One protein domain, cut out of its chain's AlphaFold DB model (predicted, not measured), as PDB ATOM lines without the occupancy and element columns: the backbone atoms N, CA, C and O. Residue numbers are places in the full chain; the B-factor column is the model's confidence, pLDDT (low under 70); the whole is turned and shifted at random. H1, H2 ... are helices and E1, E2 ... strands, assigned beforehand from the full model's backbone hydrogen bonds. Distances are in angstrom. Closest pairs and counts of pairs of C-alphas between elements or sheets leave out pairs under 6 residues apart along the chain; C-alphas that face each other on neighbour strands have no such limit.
ATOM      1  N   VAL A  13     170.582 232.386 208.013       93.69
ATOM      2  CA  VAL A  13     169.667 231.693 207.099       93.69
ATOM      3  C   VAL A  13     168.487 232.579 206.737       93.69
ATOM      4  O   VAL A  13     167.803 233.128 207.601       93.69
ATOM      5  N   LYS A  14     168.183 232.633 205.440       91.25
ATOM      6  CA  LYS A  14     166.953 233.222 204.916       91.25
ATOM      7  C   LYS A  14     165.880 232.141 204.775       91.25
ATOM      8  O   LYS A  14     165.952 231.309 203.873       91.25
ATOM      9  N   ALA A  15     164.911 232.137 205.685       86.19
ATOM     10  CA  ALA A  15     163.692 231.346 205.558       86.19
ATOM     11  C   ALA A  15     162.657 232.100 204.702       86.19
ATOM     12  O   ALA A  15     162.853 233.270 204.370       86.19
ATOM     13  N   LEU A  16     161.560 231.428 204.341       85.69
ATOM     14  CA  LEU A  16     160.517 231.989 203.472       85.69
ATOM     15  C   LEU A  16     159.943 233.300 204.030       85.69
ATOM     16  O   LEU A  16     159.837 234.279 203.298       85.69
ATOM     17  N   ASP A  17     159.671 233.331 205.336       86.50
ATOM     18  CA  ASP A  17     158.972 234.453 205.977       86.50
ATOM     19  C   ASP A  17     159.897 235.363 206.792       86.50
ATOM     20  O   ASP A  17     159.490 236.430 207.255       86.50
ATOM     21  N   ARG A  18     161.145 234.938 207.027       89.19
ATOM     22  CA  ARG A  18     162.079 235.665 207.893       89.19
ATOM     23  C   ARG A  18     163.531 235.331 207.629       89.19
ATOM     24  O   ARG A  18     163.887 234.216 207.265       89.19
ATOM     25  N   GLU A  19     164.379 236.302 207.915       93.12
ATOM     26  CA  GLU A  19     165.823 236.147 207.907       93.12
ATOM     27  C   GLU A  19     166.340 236.030 209.343       93.12
ATOM     28  O   GLU A  19     165.915 236.761 210.244       93.12
ATOM     29  N   TYR A  20     167.240 235.080 209.559       93.25
ATOM     30  CA  TYR A  20     167.990 234.906 210.793       93.25
ATOM     31  C   TYR A  20     169.446 235.245 210.496       93.25
ATOM     32  O   TYR A  20     170.009 234.709 209.549       93.25
ATOM     33  N   VAL A  21     170.032 236.148 211.282       95.62
ATOM     34  CA  VAL A  21     171.431 236.580 211.135       95.62
ATOM     35  C   VAL A  21     172.079 236.573 212.515       95.62
ATOM     36  O   VAL A  21     172.198 237.609 213.178       95.62
ATOM     37  N   GLU A  22     172.421 235.382 213.001       96.31
ATOM     38  CA  GLU A  22     173.052 235.203 214.314       96.31
ATOM     39  C   GLU A  22     174.425 235.893 214.379       96.31
ATOM     40  O   GLU A  22     174.784 236.462 215.416       96.31
ATOM     41  N   SER A  23     175.153 235.941 213.259       96.50
ATOM     42  CA  SER A  23     176.461 236.608 213.160       96.50
ATOM     43  C   SER A  23     176.442 238.107 213.446       96.50
ATOM     44  O   SER A  23     177.482 238.689 213.752       96.50
ATOM     45  N   ARG A  24     175.265 238.746 213.428       97.12
ATOM     46  CA  ARG A  24     175.133 240.165 213.784       97.12
ATOM     47  C   ARG A  24     175.488 240.439 215.248       97.12
ATOM     48  O   ARG A  24     175.857 241.566 215.577       97.12
ATOM     49  N   ILE A  25     175.339 239.444 216.125       96.94
ATOM     50  CA  ILE A  25     175.518 239.594 217.578       96.94
ATOM     51  C   ILE A  25     176.423 238.526 218.210       96.94
ATOM     52  O   ILE A  25     176.816 238.678 219.365       96.94
ATOM     53  N   VAL A  26     176.773 237.462 217.482       97.00
ATOM     54  CA  VAL A  26     177.659 236.390 217.954       97.00
ATOM     55  C   VAL A  26     178.879 236.276 217.043       97.00
ATOM     56  O   VAL A  26     178.762 236.293 215.824       97.00
ATOM     57  N   THR A  27     180.062 236.108 217.636       97.94
ATOM     58  CA  THR A  27     181.293 235.767 216.907       97.94
ATOM     59  C   THR A  27     181.471 234.245 216.865       97.94
ATOM     60  O   THR A  27     181.370 233.614 217.924       97.94
ATOM     61  N   PRO A  28     181.754 233.641 215.692       98.19
ATOM     62  CA  PRO A  28     181.931 232.197 215.590       98.19
ATOM     63  C   PRO A  28     183.174 231.717 216.349       98.19
ATOM     64  O   PRO A  28     184.193 232.407 216.440       98.19
ATOM     65  N   GLY A  29     183.088 230.501 216.883       98.31
ATOM     66  CA  GLY A  29     184.240 229.734 217.342       98.31
ATOM     67  C   GLY A  29     184.987 229.065 216.187       98.31
ATOM     68  O   GLY A  29     184.512 229.018 215.058       98.31
ATOM     69  N   HIS A  30     186.164 228.520 216.487       97.62
ATOM     70  CA  HIS A  30     187.016 227.818 215.516       97.62
ATOM     71  C   HIS A  30     187.612 226.514 216.070       97.62
ATOM     72  O   HIS A  30     188.353 225.821 215.378       97.62
ATOM     73  N   GLU A  31     187.287 226.162 217.316       98.19
ATOM     74  CA  GLU A  31     187.841 224.994 217.993       98.19
ATOM     75  C   GLU A  31     186.824 223.862 218.067       98.19
ATOM     76  O   GLU A  31     185.674 224.046 218.466       98.19
ATOM     77  N   ILE A  32     187.277 222.658 217.727       98.44
ATOM     78  CA  ILE A  32     186.502 221.432 217.892       98.44
ATOM     79  C   ILE A  32     186.813 220.881 219.276       98.44
ATOM     80  O   ILE A  32     187.955 220.510 219.553       98.44
ATOM     81  N   VAL A  33     185.796 220.826 220.133       98.50
ATOM     82  CA  VAL A  33     185.982 220.592 221.566       98.50
ATOM     83  C   VAL A  33     185.337 219.280 221.986       98.50
ATOM     84  O   VAL A  33     184.154 219.036 221.740       98.50
ATOM     85  N   THR A  34     186.123 218.460 222.677       98.38
ATOM     86  CA  THR A  34     185.642 217.313 223.443       98.38
ATOM     87  C   THR A  34     185.901 217.526 224.933       98.38
ATOM     88  O   THR A  34     186.761 218.319 225.321       98.38
ATOM     89  N   ALA A  35     185.143 216.841 225.785       97.94
ATOM     90  CA  ALA A  35     185.304 216.907 227.234       97.94
ATOM     91  C   ALA A  35     185.124 215.524 227.866       97.94
ATOM     92  O   ALA A  35     184.247 214.761 227.461       97.94
ATOM     93  N   LYS A  36     185.917 215.202 228.892       97.19
ATOM     94  CA  LYS A  36     185.698 213.981 229.682       97.19
ATOM     95  C   LYS A  36     184.453 214.140 230.555       97.19
ATOM     96  O   LYS A  36     184.315 215.131 231.269       97.19
ATOM     97  N   ALA A  37     183.584 213.134 230.523       93.62
ATOM     98  CA  ALA A  37     182.391 213.028 231.353       93.62
ATOM     99  C   ALA A  37     182.350 211.629 231.986       93.62
ATOM    100  O   ALA A  37     181.772 210.686 231.445       93.62
ATOM    101  N   GLY A  38     183.034 211.480 233.124       93.06
ATOM    102  CA  GLY A  38     183.281 210.170 233.725       93.06
ATOM    103  C   GLY A  38     184.119 209.285 232.797       93.06
ATOM    104  O   GLY A  38     185.178 209.701 232.325       93.06
ATOM    105  N   ALA A  39     183.636 208.070 232.525       95.31
ATOM    106  CA  ALA A  39     184.295 207.143 231.605       95.31
ATOM    107  C   ALA A  39     184.202 207.603 230.139       95.31
ATOM    108  O   ALA A  39     185.162 207.417 229.388       95.31
ATOM    109  N   ALA A  40     183.110 208.274 229.764       96.69
ATOM    110  CA  ALA A  40     182.829 208.662 228.388       96.69
ATOM    111  C   ALA A  40     183.497 209.987 227.987       96.69
ATOM    112  O   ALA A  40     183.918 210.800 228.825       96.69
ATOM    113  N   THR A  41     183.568 210.228 226.683       98.38
ATOM    114  CA  THR A  41     183.982 211.510 226.100       98.38
ATOM    115  C   THR A  41     182.811 212.164 225.371       98.38
ATOM    116  O   THR A  41     182.226 211.582 224.456       98.38
ATOM    117  N   LEU A  42     182.479 213.395 225.760       98.31
ATOM    118  CA  LEU A  42     181.475 214.218 225.095       98.31
ATOM    119  C   LEU A  42     182.095 214.979 223.926       98.31
ATOM    120  O   LEU A  42     183.125 215.627 224.099       98.31
ATOM    121  N   GLY A  43     181.437 214.962 222.772       98.62
ATOM    122  CA  GLY A  43     181.648 215.928 221.699       98.62
ATOM    123  C   GLY A  43     180.659 217.083 221.822       98.62
ATOM    124  O   GLY A  43     179.460 216.848 221.988       98.62
ATOM    125  N   LEU A  44     181.153 218.320 221.774       98.69
ATOM    126  CA  LEU A  44     180.336 219.516 221.983       98.69
ATOM    127  C   LEU A  44     180.004 220.193 220.649       98.69
ATOM    128  O   LEU A  44     180.885 220.411 219.818       98.69
ATOM    129  N   SER A  45     178.732 220.533 220.463       98.75
ATOM    130  CA  SER A  45     178.215 221.277 219.306       98.75
ATOM    131  C   SER A  45     176.932 222.018 219.699       98.75
ATOM    132  O   SER A  45     176.359 221.733 220.751       98.75
ATOM    133  N   VAL A  46     176.469 222.983 218.904       98.50
ATOM    134  CA  VAL A  46     175.271 223.781 219.206       98.50
ATOM    135  C   VAL A  46     174.392 223.942 217.965       98.50
ATOM    136  O   VAL A  46     174.782 224.552 216.972       98.50
ATOM    137  N   CYS A  47     173.137 223.502 218.073       97.56
ATOM    138  CA  CYS A  47     172.054 223.779 217.125       97.56
ATOM    139  C   CYS A  47     172.428 223.605 215.638       97.56
ATOM    140  O   CYS A  47     172.390 222.494 215.117       97.56
ATOM    141  N   TYR A  48     172.762 224.703 214.948       97.44
ATOM    142  CA  TYR A  48     173.005 224.739 213.505       97.44
ATOM    143  C   TYR A  48     174.200 223.886 213.066       97.44
ATOM    144  O   TYR A  48     174.211 223.389 211.942       97.44
ATOM    145  N   ASP A  49     175.121 223.610 213.990       98.50
ATOM    146  CA  ASP A  49     176.209 222.653 213.812       98.50
ATOM    147  C   ASP A  49     175.724 221.271 213.333       98.50
ATOM    148  O   ASP A  49     176.434 220.627 212.567       98.50
ATOM    149  N   LEU A  50     174.507 220.827 213.698       97.38
ATOM    150  CA  LEU A  50     173.894 219.566 213.224       97.38
ATOM    151  C   LEU A  50     173.868 219.409 211.702       97.38
ATOM    152  O   LEU A  50     173.805 218.285 211.208       97.38
ATOM    153  N   ARG A  51     173.901 220.515 210.955       97.12
ATOM    154  CA  ARG A  51     173.866 220.495 209.488       97.12
ATOM    155  C   ARG A  51     175.235 220.264 208.844       97.12
ATOM    156  O   ARG A  51     175.294 220.136 207.627       97.12
ATOM    157  N   PHE A  52     176.301 220.190 209.641       98.31
ATOM    158  CA  PHE A  52     177.686 220.080 209.184       98.31
ATOM    159  C   PHE A  52     178.272 218.735 209.639       98.31
ATOM    160  O   PHE A  52     178.883 218.647 210.711       98.31
ATOM    161  N   PRO A  53     178.061 217.647 208.871       98.31
ATOM    162  CA  PRO A  53     178.468 216.300 209.275       98.31
ATOM    163  C   PRO A  53     179.983 216.167 209.505       98.31
ATOM    164  O   PRO A  53     180.415 215.326 210.296       98.31
ATOM    165  N   GLU A  54     180.802 217.006 208.872       98.62
ATOM    166  CA  GLU A  54     182.254 217.055 209.047       98.62
ATOM    167  C   GLU A  54     182.648 217.350 210.498       98.62
ATOM    168  O   GLU A  54     183.595 216.743 211.006       98.62
ATOM    169  N   LEU A  55     181.895 218.205 211.199       98.75
ATOM    170  CA  LEU A  55     182.140 218.488 212.612       98.75
ATOM    171  C   LEU A  55     181.968 217.224 213.462       98.75
ATOM    172  O   LEU A  55     182.830 216.917 214.283       98.75
ATOM    173  N   TYR A  56     180.911 216.446 213.226       98.75
ATOM    174  CA  TYR A  56     180.660 215.207 213.970       98.75
ATOM    175  C   TYR A  56     181.700 214.136 213.658       98.75
ATOM    176  O   TYR A  56     182.186 213.481 214.576       98.75
ATOM    177  N   ARG A  57     182.135 214.020 212.396       98.69
ATOM    178  CA  ARG A  57     183.254 213.136 212.020       98.69
ATOM    179  C   ARG A  57     184.525 213.502 212.789       98.69
ATOM    180  O   ARG A  57     185.196 212.623 213.324       98.69
ATOM    181  N   LEU A  58     184.841 214.792 212.885       98.75
ATOM    182  CA  LEU A  58     186.018 215.279 213.605       98.75
ATOM    183  C   LEU A  58     185.897 215.136 215.130       98.75
ATOM    184  O   LEU A  58     186.913 214.931 215.793       98.75
ATOM    185  N   LEU A  59     184.689 215.231 215.690       98.75
ATOM    186  CA  LEU A  59     184.428 214.937 217.102       98.75
ATOM    187  C   LEU A  59     184.609 213.440 217.392       98.75
ATOM    188  O   LEU A  59     185.295 213.094 218.354       98.75
ATOM    189  N   THR A  60     184.089 212.555 216.535       98.62
ATOM    190  CA  THR A  60     184.304 211.100 216.644       98.62
ATOM    191  C   THR A  60     185.785 210.743 216.551       98.62
ATOM    192  O   THR A  60     186.279 209.986 217.381       98.62
ATOM    193  N   LEU A  61     186.530 211.329 215.605       98.56
ATOM    194  CA  LEU A  61     187.981 211.113 215.497       98.56
ATOM    195  C   LEU A  61     188.757 211.609 216.730       98.56
ATOM    196  O   LEU A  61     189.835 211.095 217.015       98.56
ATOM    197  N   ARG A  62     188.208 212.568 217.487       98.12
ATOM    198  CA  ARG A  62     188.734 213.014 218.792       98.12
ATOM    199  C   ARG A  62     188.238 212.171 219.974       98.12
ATOM    200  O   ARG A  62     188.425 212.562 221.125       98.12
ATOM    201  N   GLY A  63     187.613 211.030 219.700       98.12
ATOM    202  CA  GLY A  63     187.178 210.065 220.702       98.12
ATOM    203  C   GLY A  63     185.825 210.373 221.334       98.12
ATOM    204  O   GLY A  63     185.537 209.800 222.376       98.12
ATOM    205  N   ALA A  64     185.007 211.264 220.761       98.44
ATOM    206  CA  ALA A  64     183.650 211.485 221.256       98.44
ATOM    207  C   ALA A  64     182.794 210.217 221.105       98.44
ATOM    208  O   ALA A  64     182.660 209.672 220.009       98.44
ATOM    209  N   GLU A  65     182.183 209.797 222.208       98.38
ATOM    210  CA  GLU A  65     181.272 208.647 222.295       98.38
ATOM    211  C   GLU A  65     179.811 209.103 222.397       98.38
ATOM    212  O   GLU A  65     178.893 208.387 222.007       98.38
ATOM    213  N   ILE A  66     179.597 210.313 222.921       98.19
ATOM    214  CA  ILE A  66     178.288 210.936 223.109       98.19
ATOM    215  C   ILE A  66     178.368 212.373 222.588       98.19
ATOM    216  O   ILE A  66     179.339 213.078 222.857       98.19
ATOM    217  N   PHE A  67     177.341 212.841 221.878       98.38
ATOM    218  CA  PHE A  67     177.250 214.235 221.438       98.38
ATOM    219  C   PHE A  67     176.292 215.025 222.328       98.38
ATOM    220  O   PHE A  67     175.131 214.654 222.485       98.38
ATOM    221  N   ALA A  68     176.768 216.139 222.882       97.94
ATOM    222  CA  ALA A  68     175.917 217.125 223.534       97.94
ATOM    223  C   ALA A  68     175.553 218.207 222.510       97.94
ATOM    224  O   ALA A  68     176.438 218.903 222.007       97.94
ATOM    225  N   VAL A  69     174.258 218.324 222.202       98.06
ATOM    226  CA  VAL A  69     173.749 219.205 221.138       98.06
ATOM    227  C   VAL A  69     172.568 220.053 221.633       98.06
ATOM    228  O   VAL A  69     171.426 219.837 221.223       98.06
TER     229      VAL A  69
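What this domain is: This is residues 13 to 69 of the 75 residues of the protein "CN hydrolase domain-containing protein" of uncultured Rubrobacteraceae bacterium (UniProt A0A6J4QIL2). A small sheet of three strands, E2, E3 and E4, has helix H2 over one face and the other face bare, and a long arm leads away from this body, residues 14 to 20 and 23 to 31 sticking out. Strand E1 lies in the arm's far part. The printed part has 57 residues, with E1, E2, E3, H1, H2, E4 in chain order; the sheet, E2 E3 E4, is mixed, and the class is mixed, helices and strands. The whole is loose, with a radius of gyration of the C-alphas of 13.9 A, and spans 45 by 20 by 17 A.

How they stand to each other: E1, residues 19 to 21, pairs with no named strand. E2, residues 34 to 37, and E3, residues 40 to 44, form an antiparallel hairpin at 141 degrees, with N 35 and O 42 at 2.9 A. E4, residues 66 to 68, is parallel to E3 at 36 degrees, with N 43 and O 66 at 2.8 A. H2, residues 53 to 61, is on the sheet over E3, at a height of 9.3 A; their closest C-alphas, Gly 43 and Leu 59, are 5.5 A apart. On the local plane it stands at 29 degrees to E3, only just along the strands. H1, residues 47 to 51, is not on the sheet. E3, H1 H2, E4 is a strand-helix-strand unit, two parallel strands joined through helices, with a right-handed crossover. In H2 every O i to N i+4 pair is within hydrogen-bond range; in H1 0 of 1 is, but 2 of 2 O i to N i+3 pairs.

Where its parts are: E1 begins at C-alpha 19 (165.823, 236.147, 207.907). E3 measures 12.8 A and H2 12.5 A. E4 ends at C-alpha 68 (175.917, 217.125, 223.534).

The domain as a whole: The farthest C-alphas, Asp 17 and Ala 39, are 45.2 A apart. The printed part has no cut, E1 to E2 is a long link, and no printed residue is under 70 in pLDDT.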